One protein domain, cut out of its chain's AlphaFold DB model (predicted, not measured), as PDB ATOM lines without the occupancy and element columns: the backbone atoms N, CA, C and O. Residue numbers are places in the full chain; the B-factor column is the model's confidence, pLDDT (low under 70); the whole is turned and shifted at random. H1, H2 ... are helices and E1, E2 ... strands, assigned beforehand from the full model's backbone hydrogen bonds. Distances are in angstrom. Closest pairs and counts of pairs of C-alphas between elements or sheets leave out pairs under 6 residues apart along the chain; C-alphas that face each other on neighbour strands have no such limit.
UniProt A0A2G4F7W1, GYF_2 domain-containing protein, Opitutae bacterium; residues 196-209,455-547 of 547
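AT A GLANCE: This is residues 196 to 209 and 455 to 547 of the 547 residues of the protein "GYF_2 domain-containing protein" of Opitutae bacterium (UniProt A0A2G4F7W1). A long two-stranded ribbon, E1 running on into E2 and E3 running back into E4, widens at one end into a small head, where E5 and E6 join E4 and E1 in a strongly twisted four-stranded sheet. In the head H2 packs on this sheet and H1 sits at its E6 edge, while the E2 and E3 hairpin makes an arm whose tip, residues 474 to 479, sticks out. The printed part has 107 residues with three named helices and six named strands, along the chain H1 E1 E2 E3 E4 E5 H2 H3 E6, a mixed class of helices and strands. The sheet order is E1 - E4 - E5 - E6, antiparallel, with E2 - E3 a second antiparallel sheet. The whole is loose, with a radius of gyration of the C-alphas of 18.1 A and spans of 62 by 26 by 23 A.

IN THESE COORDINATES: In the larger sheet, E1 is residues 456 to 465, 25.0 A long, beginning at C-alpha 456 (225.702, 272.337, 176.221). E4 is residues 488 to 496, 26.0 A, E5 residues 503 to 507, 12.5 A, and E6 residues 530 to 532, ending at C-alpha 532 (236.654, 281.865, 177.538). E2, residues 468 to 474, spans 18.6 A, and E3, residues 479 to 485, spans 19.8 A. H1 is residues 201 to 208, 10.7 A, from C-alpha 201 (229.954, 282.767, 172.047); H2 is residues 509 to 514 and H3 residues 523 to 526.

HOW THE PARTS SIT: E1 and E4 are antiparallel at 158 degrees, with N 462 and O 491 2.9 A apart, within hydrogen-bond range. E4 and E5 form a hairpin, with N 494 and O 503 at 2.8 A. E5 and the edge strand E6 are antiparallel, with N 504 and O 532 at 2.9 A. E1 bends by 65 degrees at residue 459 and runs on into E2 at 21 degrees; E3 runs on into E4 at 42 degrees. The hairpin E2 and E3 has N 471 and O 482 at 2.9 A. H2 is on the larger sheet at a height of 9.2 A, over E4 and along the strands at 25 degrees to E4 on the local plane; its closest C-alphas to E4 are those of Tyr 512 and Arg 490, 6.7 A. H1 is on the same face, height 7.1 A, over none of the strands. H1 and H3 touch, the closest C-alphas being those of Gly 201 and Leu 526, 5.6 A; H3 only grazes the sheet. In H1 and H2 every O i to N i+4 pair is within hydrogen-bond range; H3 is too short for one.

THE WHOLE: The C-alphas of Thr 477 and Thr 498, the two farthest apart, are 62.2 A from each other. Residues 210 to 454 are not printed, and C-alphas 209 and 455 are 11.0 A apart across the cut. Of the links printed whole, none is long. Residues 533 to 547 hold no named element. The mean pLDDT of the printed part is 81.3; residues 477, 497 to 500, 543 and 546 to 547 are under 70.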
ATOM      1  N   ARG A 196     240.436 289.672 179.796       77.94
ATOM      2  CA  ARG A 196     240.812 289.714 178.371       77.94
ATOM      3  C   ARG A 196     240.598 288.340 177.716       77.94
ATOM      4  O   ARG A 196     240.379 287.350 178.389       77.94
ATOM      5  N   GLY A 197     240.569 288.279 176.385       73.06
ATOM      6  CA  GLY A 197     240.475 287.002 175.652       73.06
ATOM      7  C   GLY A 197     239.068 286.405 175.490       73.06
ATOM      8  O   GLY A 197     238.915 285.392 174.808       73.06
ATOM      9  N   GLY A 198     238.031 287.040 176.043       78.50
ATOM     10  CA  GLY A 198     236.645 286.631 175.819       78.50
ATOM     11  C   GLY A 198     236.247 286.814 174.360       78.50
ATOM     12  O   GLY A 198     236.345 287.916 173.823       78.50
ATOM     13  N   SER A 199     235.783 285.741 173.722       82.81
ATOM     14  CA  SER A 199     235.264 285.783 172.353       82.81
ATOM     15  C   SER A 199     233.736 285.679 172.355       82.81
ATOM     16  O   SER A 199     233.183 284.997 173.225       82.81
ATOM     17  N   PRO A 200     233.030 286.302 171.389       82.69
ATOM     18  CA  PRO A 200     231.588 286.126 171.247       82.69
ATOM     19  C   PRO A 200     231.232 284.643 171.134       82.69
ATOM     20  O   PRO A 200     231.840 283.918 170.336       82.69
ATOM     21  N   GLY A 201     230.245 284.192 171.914       76.50
ATOM     22  CA  GLY A 201     229.954 282.767 172.047       76.50
ATOM     23  C   GLY A 201     229.665 282.060 170.725       76.50
ATOM     24  O   GLY A 201     230.139 280.946 170.512       76.50
ATOM     25  N   PHE A 202     229.005 282.741 169.786       76.00
ATOM     26  CA  PHE A 202     228.700 282.191 168.463       76.00
ATOM     27  C   PHE A 202     229.954 281.762 167.683       76.00
ATOM     28  O   PHE A 202     229.974 280.679 167.108       76.00
ATOM     29  N   ASN A 203     231.032 282.554 167.709       78.06
ATOM     30  CA  ASN A 203     232.262 282.249 166.965       78.06
ATOM     31  C   ASN A 203     233.022 281.059 167.572       78.06
ATOM     32  O   ASN A 203     233.603 280.238 166.859       78.06
ATOM     33  N   VAL A 204     233.007 280.950 168.901       76.56
ATOM     34  CA  VAL A 204     233.644 279.837 169.618       76.56
ATOM     35  C   VAL A 204     232.860 278.543 169.403       76.56
ATOM     36  O   VAL A 204     233.466 277.499 169.190       76.56
ATOM     37  N   ILE A 205     231.528 278.606 169.386       77.38
ATOM     38  CA  ILE A 205     230.676 277.448 169.086       77.38
ATOM     39  C   ILE A 205     230.856 277.033 167.624       77.38
ATOM     40  O   ILE A 205     231.139 275.872 167.352       77.38
ATOM     41  N   ALA A 206     230.800 277.985 166.687       74.75
ATOM     42  CA  ALA A 206     230.962 277.724 165.259       74.75
ATOM     43  C   ALA A 206     232.324 277.098 164.909       74.75
ATOM     44  O   ALA A 206     232.392 276.238 164.031       74.75
ATOM     45  N   SER A 207     233.406 277.504 165.585       74.44
ATOM     46  CA  SER A 207     234.738 276.913 165.382       74.44
ATOM     47  C   SER A 207     234.888 275.527 166.011       74.44
ATOM     48  O   SER A 207     235.702 274.735 165.546       74.44
ATOM     49  N   ARG A 208     234.086 275.213 167.032       74.19
ATOM     50  CA  ARG A 208     234.115 273.934 167.753       74.19
ATOM     51  C   ARG A 208     233.028 272.957 167.322       74.19
ATOM     52  O   ARG A 208     232.919 271.896 167.933       74.19
ATOM     53  N   LEU A 209     232.195 273.307 166.345       72.69
ATOM     54  CA  LEU A 209     231.120 272.456 165.831       72.69
ATOM     55  C   LEU A 209     231.638 271.044 165.552       72.69
ATOM     56  O   LEU A 209     232.457 270.858 164.650       72.69
ATOM     57  N   ARG A 455     223.774 271.146 172.134       78.88
ATOM     58  CA  ARG A 455     223.288 271.222 173.507       78.88
ATOM     59  C   ARG A 455     224.498 271.186 174.424       78.88
ATOM     60  O   ARG A 455     225.275 270.234 174.399       78.88
ATOM     61  N   TYR A 456     224.657 272.242 175.210       83.31
ATOM     62  CA  TYR A 456     225.702 272.337 176.221       83.31
ATOM     63  C   TYR A 456     225.074 272.167 177.592       83.31
ATOM     64  O   TYR A 456     224.018 272.736 177.859       83.31
ATOM     65  N   LYS A 457     225.728 271.421 178.479       86.88
ATOM     66  CA  LYS A 457     225.324 271.314 179.877       86.88
ATOM     67  C   LYS A 457     226.269 272.085 180.776       86.88
ATOM     68  O   LYS A 457     227.484 272.110 180.570       86.88
ATOM     69  N   VAL A 458     225.699 272.690 181.813       88.69
ATOM     70  CA  VAL A 458     226.470 273.299 182.897       88.69
ATOM     71  C   VAL A 458     227.092 272.183 183.730       88.69
ATOM     72  O   VAL A 458     226.430 271.562 184.556       88.69
ATOM     73  N   SER A 459     228.371 271.913 183.503       87.25
ATOM     74  CA  SER A 459     229.137 270.926 184.268       87.25
ATOM     75  C   SER A 459     229.475 271.436 185.670       87.25
ATOM     76  O   SER A 459     229.363 270.699 186.649       87.25
ATOM     77  N   ASP A 460     229.854 272.708 185.779       87.88
ATOM     78  CA  ASP A 460     230.273 273.308 187.038       87.88
ATOM     79  C   ASP A 460     230.078 274.825 187.049       87.88
ATOM     80  O   ASP A 460     229.763 275.449 186.032       87.88
ATOM     81  N   LYS A 461     230.277 275.425 188.219       91.00
ATOM     82  CA  LYS A 461     230.240 276.866 188.427       91.00
ATOM     83  C   LYS A 461     231.523 277.315 189.106       91.00
ATOM     84  O   LYS A 461     231.897 276.769 190.135       91.00
ATOM     85  N   VAL A 462     232.164 278.343 188.560       90.25
ATOM     86  CA  VAL A 462     233.453 278.838 189.054       90.25
ATOM     87  C   VAL A 462     233.359 280.338 189.308       90.25
ATOM     88  O   VAL A 462     232.792 281.076 188.507       90.25
ATOM     89  N   THR A 463     233.909 280.790 190.430       89.81
ATOM     90  CA  THR A 463     234.089 282.209 190.754       89.81
ATOM     91  C   THR A 463     235.576 282.514 190.811       89.81
ATOM     92  O   THR A 463     236.309 281.803 191.497       89.81
ATOM     93  N   VAL A 464     236.022 283.554 190.110       85.69
ATOM     94  CA  VAL A 464     237.439 283.948 190.062       85.69
ATOM     95  C   VAL A 464     237.568 285.445 190.323       85.69
ATOM     96  O   VAL A 464     236.708 286.217 189.911       85.69
ATOM     97  N   GLY A 465     238.626 285.863 191.014       83.00
ATOM     98  CA  GLY A 465     238.801 287.234 191.498       83.00
ATOM     99  C   GLY A 465     238.548 287.352 193.001       83.00
ATOM    100  O   GLY A 465     238.507 286.351 193.714       83.00
ATOM    101  N   GLY A 466     238.418 288.579 193.505       81.81
ATOM    102  CA  GLY A 466     238.389 288.828 194.951       81.81
ATOM    103  C   GLY A 466     239.775 288.805 195.606       81.81
ATOM    104  O   GLY A 466     239.879 288.584 196.810       81.81
ATOM    105  N   ARG A 467     240.843 289.012 194.828       83.00
ATOM    106  CA  ARG A 467     242.212 289.094 195.351       83.00
ATOM    107  C   ARG A 467     242.462 290.467 195.952       83.00
ATOM    108  O   ARG A 467     242.052 291.477 195.378       83.00
ATOM    109  N   THR A 468     243.159 290.505 197.079       82.19
ATOM    110  CA  THR A 468     243.602 291.754 197.701       82.19
ATOM    111  C   THR A 468     244.898 292.205 197.043       82.19
ATOM    112  O   THR A 468     245.889 291.482 197.041       82.19
ATOM    113  N   PHE A 469     244.872 293.400 196.468       83.06
ATOM    114  CA  PHE A 469     246.035 294.083 195.929       83.06
ATOM    115  C   PHE A 469     246.504 295.154 196.905       83.06
ATOM    116  O   PHE A 469     245.692 295.782 197.593       83.06
ATOM    117  N   TYR A 470     247.809 295.395 196.911       82.50
ATOM    118  CA  TYR A 470     248.463 296.333 197.808       82.50
ATOM    119  C   TYR A 470     249.196 297.412 197.017       82.50
ATOM    120  O   TYR A 470     249.904 297.120 196.052       82.50
ATOM    121  N   ALA A 471     249.077 298.660 197.455       81.00
ATOM    122  CA  ALA A 471     250.030 299.709 197.126       81.00
ATOM    123  C   ALA A 471     250.874 299.973 198.376       81.00
ATOM    124  O   ALA A 471     250.336 300.329 199.428       81.00
ATOM    125  N   ASN A 472     252.181 299.741 198.271       81.25
ATOM    126  CA  ASN A 472     253.126 299.920 199.366       81.25
ATOM    127  C   ASN A 472     254.027 301.123 199.073       81.25
ATOM    128  O   ASN A 472     254.621 301.200 197.998       81.25
ATOM    129  N   LEU A 473     254.152 302.022 200.045       79.50
ATOM    130  CA  LEU A 473     255.174 303.058 200.072       79.50
ATOM    131  C   LEU A 473     256.042 302.815 201.305       79.50
ATOM    132  O   LEU A 473     255.599 303.018 202.438       79.50
ATOM    133  N   GLN A 474     257.275 302.370 201.079       79.75
ATOM    134  CA  GLN A 474     258.276 302.232 202.129       79.75
ATOM    135  C   GLN A 474     259.212 303.437 202.075       79.75
ATOM    136  O   GLN A 474     259.928 303.638 201.098       79.75
ATOM    137  N   THR A 475     259.176 304.241 203.128       75.75
ATOM    138  CA  THR A 475     260.091 305.367 203.344       75.75
ATOM    139  C   THR A 475     261.169 304.952 204.346       75.75
ATOM    140  O   THR A 475     261.122 303.850 204.896       75.75
ATOM    141  N   ALA A 476     262.152 305.818 204.602       70.25
ATOM    142  CA  ALA A 476     263.206 305.531 205.578       70.25
ATOM    143  C   ALA A 476     262.667 305.352 207.012       70.25
ATOM    144  O   ALA A 476     263.333 304.730 207.835       70.25
ATOM    145  N   THR A 477     261.477 305.891 207.308       69.62
ATOM    146  CA  THR A 477     260.920 305.931 208.668       69.62
ATOM    147  C   THR A 477     259.593 305.183 208.815       69.62
ATOM    148  O   THR A 477     259.352 304.589 209.864       69.62
ATOM    149  N   HIS A 478     258.753 305.145 207.775       75.06
ATOM    150  CA  HIS A 478     257.409 304.563 207.838       75.06
ATOM    151  C   HIS A 478     257.085 303.681 206.626       75.06
ATOM    152  O   HIS A 478     257.522 303.926 205.499       75.06
ATOM    153  N   ARG A 479     256.251 302.661 206.856       80.25
ATOM    154  CA  ARG A 479     255.663 301.822 205.807       80.25
ATOM    155  C   ARG A 479     254.168 302.098 205.726       80.25
ATOM    156  O   ARG A 479     253.439 301.807 206.672       80.25
ATOM    157  N   PHE A 480     253.715 302.614 204.590       81.00
ATOM    158  CA  PHE A 480     252.300 302.835 204.320       81.00
ATOM    159  C   PHE A 480     251.774 301.766 203.369       81.00
ATOM    160  O   PHE A 480     252.353 301.523 202.310       81.00
ATOM    161  N   VAL A 481     250.659 301.137 203.741       82.00
ATOM    162  CA  VAL A 481     250.016 300.089 202.948       82.00
ATOM    163  C   VAL A 481     248.573 300.490 202.679       82.00
ATOM    164  O   VAL A 481     247.808 300.756 203.604       82.00
ATOM    165  N   TYR A 482     248.197 300.520 201.405       82.62
ATOM    166  CA  TYR A 482     246.814 300.656 200.963       82.62
ATOM    167  C   TYR A 482     246.354 299.343 200.334       82.62
ATOM    168  O   TYR A 482     247.073 298.779 199.512       82.62
ATOM    169  N   THR A 483     245.171 298.861 200.719       83.25
ATOM    170  CA  THR A 483     244.615 297.589 200.242       83.25
ATOM    171  C   THR A 483     243.380 297.829 199.384       83.25
ATOM    172  O   THR A 483     242.567 298.709 199.670       83.25
ATOM    173  N   ARG A 484     243.228 297.044 198.316       82.69
ATOM    174  CA  ARG A 484     242.036 297.067 197.466       82.69
ATOM    175  C   ARG A 484     241.747 295.692 196.890       82.69
ATOM    176  O   ARG A 484     242.636 295.047 196.346       82.69
ATOM    177  N   THR A 485     240.494 295.265 196.954       83.75
ATOM    178  CA  THR A 485     240.067 293.956 196.448       83.75
ATOM    179  C   THR A 485     239.608 294.045 194.989       83.75
ATOM    180  O   THR A 485     238.910 294.992 194.617       83.75
ATOM    181  N   SER A 486     239.989 293.073 194.153       83.81
ATOM    182  CA  SER A 486     239.494 292.966 192.774       83.81
ATOM    183  C   SER A 486     238.042 292.482 192.709       83.81
ATOM    184  O   SER A 486     237.584 291.773 193.610       83.81
ATOM    185  N   PRO A 487     237.299 292.824 191.639       84.44
ATOM    186  CA  PRO A 487     235.955 292.296 191.428       84.44
ATOM    187  C   PRO A 487     235.965 290.768 191.281       84.44
ATOM    188  O   PRO A 487     236.937 290.174 190.808       84.44
ATOM    189  N   GLN A 488     234.859 290.139 191.676       88.19
ATOM    190  CA  GLN A 488     234.615 288.718 191.443       88.19
ATOM    191  C   GLN A 488     233.885 288.529 190.113       88.19
ATOM    192  O   GLN A 488     232.849 289.142 189.864       88.19
ATOM    193  N   TRP A 489     234.413 287.645 189.279       88.94
ATOM    194  CA  TRP A 489     233.832 287.242 188.008       88.94
ATOM    195  C   TRP A 489     233.250 285.840 188.126       88.94
ATOM    196  O   TRP A 489     233.853 284.940 188.720       88.94
ATOM    197  N   ARG A 490     232.059 285.654 187.558       90.12
ATOM    198  CA  ARG A 490     231.294 284.415 187.664       90.12
ATOM    199  C   ARG A 490     231.243 283.700 186.323       90.12
ATOM    200  O   ARG A 490     230.781 284.258 185.330       90.12
ATOM    201  N   TYR A 491     231.693 282.453 186.314       90.00
ATOM    202  CA  TYR A 491     231.779 281.624 185.121       90.00
ATOM    203  C   TYR A 491     230.918 280.369 185.249       90.00
ATOM    204  O   TYR A 491     231.005 279.636 186.238       90.00
ATOM    205  N   LEU A 492     230.125 280.083 184.219       90.25
ATOM    206  CA  LEU A 492     229.511 278.770 184.034       90.25
ATOM    207  C   LEU A 492     230.447 277.901 183.199       90.25
ATOM    208  O   LEU A 492     230.876 278.310 182.120       90.25
ATOM    209  N   VAL A 493     230.763 276.708 183.697       89.25
ATOM    210  CA  VAL A 493     231.598 275.735 182.992       89.25
ATOM    211  C   VAL A 493     230.695 274.853 182.153       89.25
ATOM    212  O   VAL A 493     229.922 274.048 182.673       89.25
ATOM    213  N   LEU A 494     230.806 274.998 180.845       87.38
ATOM    214  CA  LEU A 494     229.963 274.353 179.858       87.38
ATOM    215  C   LEU A 494     230.729 273.221 179.196       87.38
ATOM    216  O   LEU A 494     231.866 273.408 178.767       87.38
ATOM    217  N   ALA A 495     230.090 272.065 179.100       84.31
ATOM    218  CA  ALA A 495     230.601 270.910 178.376       84.31
ATOM    219  C   ALA A 495     229.479 270.310 177.525       84.31
ATOM    220  O   ALA A 495     228.296 270.471 177.841       84.31
ATOM    221  N   ARG A 496     229.838 269.630 176.437       79.69
ATOM    222  CA  ARG A 496     228.888 268.790 175.694       79.69
ATOM    223  C   ARG A 496     228.742 267.449 176.412       79.69
ATOM    224  O   ARG A 496     229.652 267.034 177.120       79.69
ATOM    225  N   ASP A 497     227.625 266.760 176.199       67.88
ATOM    226  CA  ASP A 497     227.298 265.513 176.911       67.88
ATOM    227  C   ASP A 497     228.359 264.412 176.799       67.88
ATOM    228  O   ASP A 497     228.534 263.625 177.726       67.88
ATOM    229  N   THR A 498     229.082 264.372 175.682       63.50
ATOM    230  CA  THR A 498     230.089 263.345 175.390       63.50
ATOM    231  C   THR A 498     231.522 263.868 175.433       63.50
ATOM    232  O   THR A 498     232.449 263.091 175.216       63.50
ATOM    233  N   ASP A 499     231.728 265.166 175.668       68.56
ATOM    234  CA  ASP A 499     233.013 265.822 175.427       68.56
ATOM    235  C   ASP A 499     233.682 266.281 176.727       68.56
ATOM    236  O   ASP A 499     233.032 266.755 177.662       68.56
ATOM    237  N   LYS A 500     235.009 266.136 176.792       67.56
ATOM    238  CA  LYS A 500     235.813 266.573 177.946       67.56
ATOM    239  C   LYS A 500     236.207 268.043 177.844       67.56
ATOM    240  O   LYS A 500     236.606 268.631 178.853       67.56
ATOM    241  N   ASP A 501     236.073 268.628 176.657       74.94
ATOM    242  CA  ASP A 501     236.414 270.017 176.406       74.94
ATOM    243  C   ASP A 501     235.412 270.966 177.064       74.94
ATOM    244  O   ASP A 501     234.222 271.011 176.745       74.94
ATOM    245  N   ARG A 502     235.930 271.757 178.006       84.25
ATOM    246  CA  ARG A 502     235.163 272.725 178.791       84.25
ATOM    247  C   ARG A 502     235.338 274.130 178.230       84.25
ATOM    248  O   ARG A 502     236.431 274.516 177.819       84.25
ATOM    249  N   VAL A 503     234.261 274.904 178.257       87.62
ATOM    250  CA  VAL A 503     234.245 276.330 177.915       87.62
ATOM    251  C   VAL A 503     233.667 277.111 179.086       87.62
ATOM    252  O   VAL A 503     232.757 276.641 179.759       87.62
ATOM    253  N   PHE A 504     234.186 278.307 179.336       89.06
ATOM    254  CA  PHE A 504     233.778 279.143 180.457       89.06
ATOM    255  C   PHE A 504     232.958 280.322 179.940       89.06
ATOM    256  O   PHE A 504     233.489 281.185 179.247       89.06
ATOM    257  N   ALA A 505     231.668 280.370 180.263       89.19
ATOM    258  CA  ALA A 505     230.810 281.504 179.933       89.19
ATOM    259  C   ALA A 505     230.810 282.519 181.074       89.19
ATOM    260  O   ALA A 505     230.405 282.181 182.188       89.19
ATOM    261  N   LEU A 506     231.246 283.750 180.795       89.56
ATOM    262  CA  LEU A 506     231.144 284.853 181.747       89.56
ATOM    263  C   LEU A 506     229.688 285.324 181.816       89.56
ATOM    264  O   LEU A 506     229.133 285.783 180.815       89.56
ATOM    265  N   VAL A 507     229.088 285.223 182.999       89.00
ATOM    266  CA  VAL A 507     227.673 285.534 183.240       89.00
ATOM    267  C   VAL A 507     227.511 286.570 184.345       89.00
ATOM    268  O   VAL A 507     228.396 286.764 185.179       89.00
ATOM    269  N   ASP A 508     226.363 287.239 184.358       87.88
ATOM    270  CA  ASP A 508     225.966 288.121 185.448       87.88
ATOM    271  C   ASP A 508     225.502 287.329 186.682       87.88
ATOM    272  O   ASP A 508     225.174 286.138 186.626       87.88
ATOM    273  N   ASP A 509     225.440 288.016 187.820       85.50
ATOM    274  CA  ASP A 509     225.141 287.405 189.114       85.50
ATOM    275  C   ASP A 509     223.778 286.709 189.167       85.50
ATOM    276  O   ASP A 509     223.652 285.672 189.828       85.50
ATOM    277  N   LYS A 510     222.775 287.244 188.455       88.06
ATOM    278  CA  LYS A 510     221.421 286.676 188.417       88.06
ATOM    279  C   LYS A 510     221.405 285.368 187.633       88.06
ATOM    280  O   LYS A 510     220.918 284.361 188.146       88.06
ATOM    281  N   THR A 511     221.997 285.354 186.438       84.44
ATOM    282  CA  THR A 511     222.083 284.143 185.605       84.44
ATOM    283  C   THR A 511     222.937 283.066 186.272       84.44
ATOM    284  O   THR A 511     222.573 281.890 186.260       84.44
ATOM    285  N   TYR A 512     224.031 283.454 186.935       87.69
ATOM    286  CA  TYR A 512     224.855 282.514 187.692       87.69
ATOM    287  C   TYR A 512     224.092 281.850 188.842       87.69
ATOM    288  O   TYR A 512     224.276 280.658 189.090       87.69
ATOM    289  N   ALA A 513     223.246 282.597 189.557       85.94
ATOM    290  CA  ALA A 513     222.430 282.048 190.635       85.94
ATOM    291  C   ALA A 513     221.339 281.107 190.099       85.94
ATOM    292  O   ALA A 513     221.145 280.028 190.657       85.94
ATOM    293  N   ALA A 514     220.687 281.484 188.995       86.75
ATOM    294  CA  ALA A 514     219.574 280.742 188.403       86.75
ATOM    295  C   ALA A 514     219.985 279.428 187.716       86.75
ATOM    296  O   ALA A 514     219.228 278.460 187.742       86.75
ATOM    297  N   ALA A 515     221.171 279.365 187.104       85.44
ATOM    298  CA  ALA A 515     221.624 278.160 186.410       85.44
ATOM    299  C   ALA A 515     221.841 276.997 187.398       85.44
ATOM    300  O   ALA A 515     222.485 277.178 188.424       85.44
ATOM    301  N   SER A 516     221.377 275.783 187.113       85.56
ATOM    302  CA  SER A 516     221.692 274.588 187.915       85.56
ATOM    303  C   SER A 516     222.782 273.746 187.243       85.56
ATOM    304  O   SER A 516     222.977 273.820 186.030       85.56
ATOM    305  N   LYS A 517     223.528 272.942 188.018       84.94
ATOM    306  CA  LYS A 517     224.430 271.944 187.415       84.94
ATOM    307  C   LYS A 517     223.579 270.918 186.658       84.94
ATOM    308  O   LYS A 517     222.558 270.473 187.170       84.94
ATOM    309  N   GLY A 518     223.985 270.580 185.440       81.50
ATOM    310  CA  GLY A 518     223.230 269.736 184.513       81.50
ATOM    311  C   GLY A 518     222.180 270.477 183.679       81.50
ATOM    312  O   GLY A 518     221.604 269.864 182.779       81.50
ATOM    313  N   ALA A 519     221.948 271.777 183.913       84.94
ATOM    314  CA  ALA A 519     221.059 272.572 183.071       84.94
ATOM    315  C   ALA A 519     221.568 272.593 181.626       84.94
ATOM    316  O   ALA A 519     222.763 272.792 181.388       84.94
ATOM    317  N   THR A 520     220.655 272.392 180.679       84.31
ATOM    318  CA  THR A 520     220.966 272.452 179.250       84.31
ATOM    319  C   THR A 520     220.802 273.886 178.772       84.31
ATOM    320  O   THR A 520     219.738 274.468 178.955       84.31
ATOM    321  N   ILE A 521     221.847 274.444 178.172       83.19
ATOM    322  CA  ILE A 521     221.858 275.787 177.600       83.19
ATOM    323  C   ILE A 521     221.863 275.673 176.080       83.19
ATOM    324  O   ILE A 521     222.601 274.871 175.493       83.19
ATOM    325  N   THR A 522     221.025 276.486 175.446       81.12
ATOM    326  CA  THR A 522     220.937 276.551 173.989       81.12
ATOM    327  C   THR A 522     222.022 277.462 173.392       81.12
ATOM    328  O   THR A 522     222.460 278.425 174.026       81.12
ATOM    329  N   PRO A 523     222.443 277.223 172.141       76.81
ATOM    330  CA  PRO A 523     223.401 278.076 171.433       76.81
ATOM    331  C   PRO A 523     222.964 279.548 171.357       76.81
ATOM    332  O   PRO A 523     223.797 280.445 171.474       76.81
ATOM    333  N   ALA A 524     221.658 279.804 171.227       77.50
ATOM    334  CA  ALA A 524     221.087 281.151 171.199       77.50
ATOM    335  C   ALA A 524     221.256 281.901 172.534       77.50
ATOM    336  O   ALA A 524     221.460 283.117 172.553       77.50
ATOM    337  N   GLU A 525     221.195 281.191 173.660       80.62
ATOM    338  CA  GLU A 525     221.484 281.759 174.979       80.62
ATOM    339  C   GLU A 525     222.986 281.983 175.160       80.62
ATOM    340  O   GLU A 525     223.389 283.033 175.654       80.62
ATOM    341  N   LEU A 526     223.820 281.051 174.686       79.69
ATOM    342  CA  LEU A 526     225.279 281.171 174.744       79.69
ATOM    343  C   LEU A 526     225.839 282.295 173.879       79.69
ATOM    344  O   LEU A 526     226.839 282.904 174.254       79.69
ATOM    345  N   ALA A 527     225.191 282.611 172.759       78.94
ATOM    346  CA  ALA A 527     225.590 283.711 171.888       78.94
ATOM    347  C   ALA A 527     225.564 285.079 172.595       78.94
ATOM    348  O   ALA A 527     226.265 285.995 172.168       78.94
ATOM    349  N   LYS A 528     224.793 285.217 173.686       83.38
ATOM    350  CA  LYS A 528     224.706 286.448 174.491       83.38
ATOM    351  C   LYS A 528     225.905 286.642 175.424       83.38
ATOM    352  O   LYS A 528     226.090 287.740 175.941       83.38
ATOM    353  N   PHE A 529     226.692 285.593 175.659       84.06
ATOM    354  CA  PHE A 529     227.798 285.602 176.609       84.06
ATOM    355  C   PHE A 529     229.155 285.571 175.903       84.06
ATOM    356  O   PHE A 529     229.313 285.027 174.807       84.06
ATOM    357  N   ASN A 530     230.161 286.130 176.578       86.50
ATOM    358  CA  ASN A 530     231.550 285.964 176.174       86.50
ATOM    359  C   ASN A 530     232.061 284.624 176.703       86.50
ATOM    360  O   ASN A 530     231.952 284.333 177.899       86.50
ATOM    361  N   LEU A 531     232.618 283.822 175.800       87.25
ATOM    362  CA  LEU A 531     233.175 282.514 176.099       87.25
ATOM    363  C   LEU A 531     234.699 282.600 176.199       87.25
ATOM    364  O   LEU A 531     235.358 283.257 175.391       87.25
ATOM    365  N   TYR A 532     235.241 281.903 177.191       86.75
ATOM    366  CA  TYR A 532     236.654 281.865 177.538       86.75
ATOM    367  C   TYR A 532     237.141 280.411 177.590       86.75
ATOM    368  O   TYR A 532     236.383 279.490 177.907       86.75
ATOM    369  N   LEU A 533     238.424 280.196 177.295       83.94
ATOM    370  CA  LEU A 533     239.062 278.873 177.381       83.94
ATOM    371  C   LEU A 533     239.347 278.454 178.825       83.94
ATOM    372  O   LEU A 533     239.400 277.267 179.135       83.94
ATOM    373  N   ARG A 534     239.559 279.439 179.697       84.75
ATOM    374  CA  ARG A 534     239.814 279.285 181.127       84.75
ATOM    375  C   ARG A 534     239.120 280.421 181.863       84.75
ATOM    376  O   ARG A 534     238.822 281.455 181.272       84.75
ATOM    377  N   ALA A 535     238.857 280.224 183.145       84.25
ATOM    378  CA  ALA A 535     238.311 281.283 183.973       84.25
ATOM    379  C   ALA A 535     239.421 282.305 184.280       84.25
ATOM    380  O   ALA A 535     240.390 281.981 184.967       84.25
ATOM    381  N   GLU A 536     239.302 283.511 183.723       82.88
ATOM    382  CA  GLU A 536     240.305 284.572 183.849       82.88
ATOM    383  C   GLU A 536     239.888 285.648 184.858       82.88
ATOM    384  O   GLU A 536     238.700 285.907 185.084       82.88
ATOM    385  N   GLU A 537     240.883 286.290 185.467       81.56
ATOM    386  CA  GLU A 537     240.690 287.427 186.365       81.56
ATOM    387  C   GLU A 537     240.788 288.762 185.621       81.56
ATOM    388  O   GLU A 537     241.235 288.838 184.476       81.56
ATOM    389  N   SER A 538     240.378 289.841 186.291       81.75
ATOM    390  CA  SER A 538     240.647 291.198 185.814       81.75
ATOM    391  C   SER A 538     242.149 291.426 185.659       81.75
ATOM    392  O   SER A 538     242.928 291.038 186.536       81.75
ATOM    393  N   VAL A 539     242.541 292.132 184.602       79.56
ATOM    394  CA  VAL A 539     243.928 292.576 184.434       79.56
ATOM    395  C   VAL A 539     244.312 293.474 185.605       79.56
ATOM    396  O   VAL A 539     243.542 294.345 186.017       79.56
ATOM    397  N   ARG A 540     245.503 293.235 186.161       79.25
ATOM    398  CA  ARG A 540     246.046 294.034 187.256       79.25
ATOM    399  C   ARG A 540     246.245 295.483 186.789       79.25
ATOM    400  O   ARG A 540     246.983 295.682 185.826       79.25
ATOM    401  N   PRO A 541     245.657 296.475 187.475       76.44
ATOM    402  CA  PRO A 541     245.901 297.877 187.169       76.44
ATOM    403  C   PRO A 541     247.320 298.312 187.557       76.44
ATOM    404  O   PRO A 541     247.899 297.790 188.513       76.44
ATOM    405  N   ASP A 542     247.861 299.306 186.856       71.00
ATOM    406  CA  ASP A 542     249.189 299.849 187.149       71.00
ATOM    407  C   ASP A 542     249.257 300.481 188.552       71.00
ATOM    408  O   ASP A 542     248.360 301.213 188.975       71.00
ATOM    409  N   GLY A 543     250.347 300.208 189.280       66.75
ATOM    410  CA  GLY A 543     250.591 300.733 190.634       66.75
ATOM    411  C   GLY A 543     250.033 299.888 191.787       66.75
ATOM    412  O   GLY A 543     250.195 300.269 192.945       66.75
ATOM    413  N   LEU A 544     249.412 298.743 191.492       73.38
ATOM    414  CA  LEU A 544     248.959 297.759 192.476       73.38
ATOM    415  C   LEU A 544     249.787 296.470 192.370       73.38
ATOM    416  O   LEU A 544     250.064 295.985 191.273       73.38
ATOM    417  N   TYR A 545     250.154 295.886 193.509       72.31
ATOM    418  CA  TYR A 545     250.948 294.659 193.606       72.31
ATOM    419  C   TYR A 545     250.146 293.538 194.275       72.31
ATOM    420  O   TYR A 545     249.234 293.797 195.058       72.31
ATOM    421  N   VAL A 546     250.472 292.295 193.926       67.12
ATOM    422  CA  VAL A 546     249.971 291.084 194.594       67.12
ATOM    423  C   VAL A 546     251.112 290.596 195.481       67.12
ATOM    424  O   VAL A 546     252.256 290.662 195.030       67.12
ATOM    425  N   GLU A 547     250.813 290.191 196.716       55.09
ATOM    426  CA  GLU A 547     251.798 289.541 197.599       55.09
ATOM    427  C   GLU A 547     252.288 288.202 197.044       55.09
ATOM    428  O   GLU A 547     251.454 287.455 196.471       55.09
TER     429      GLU A 547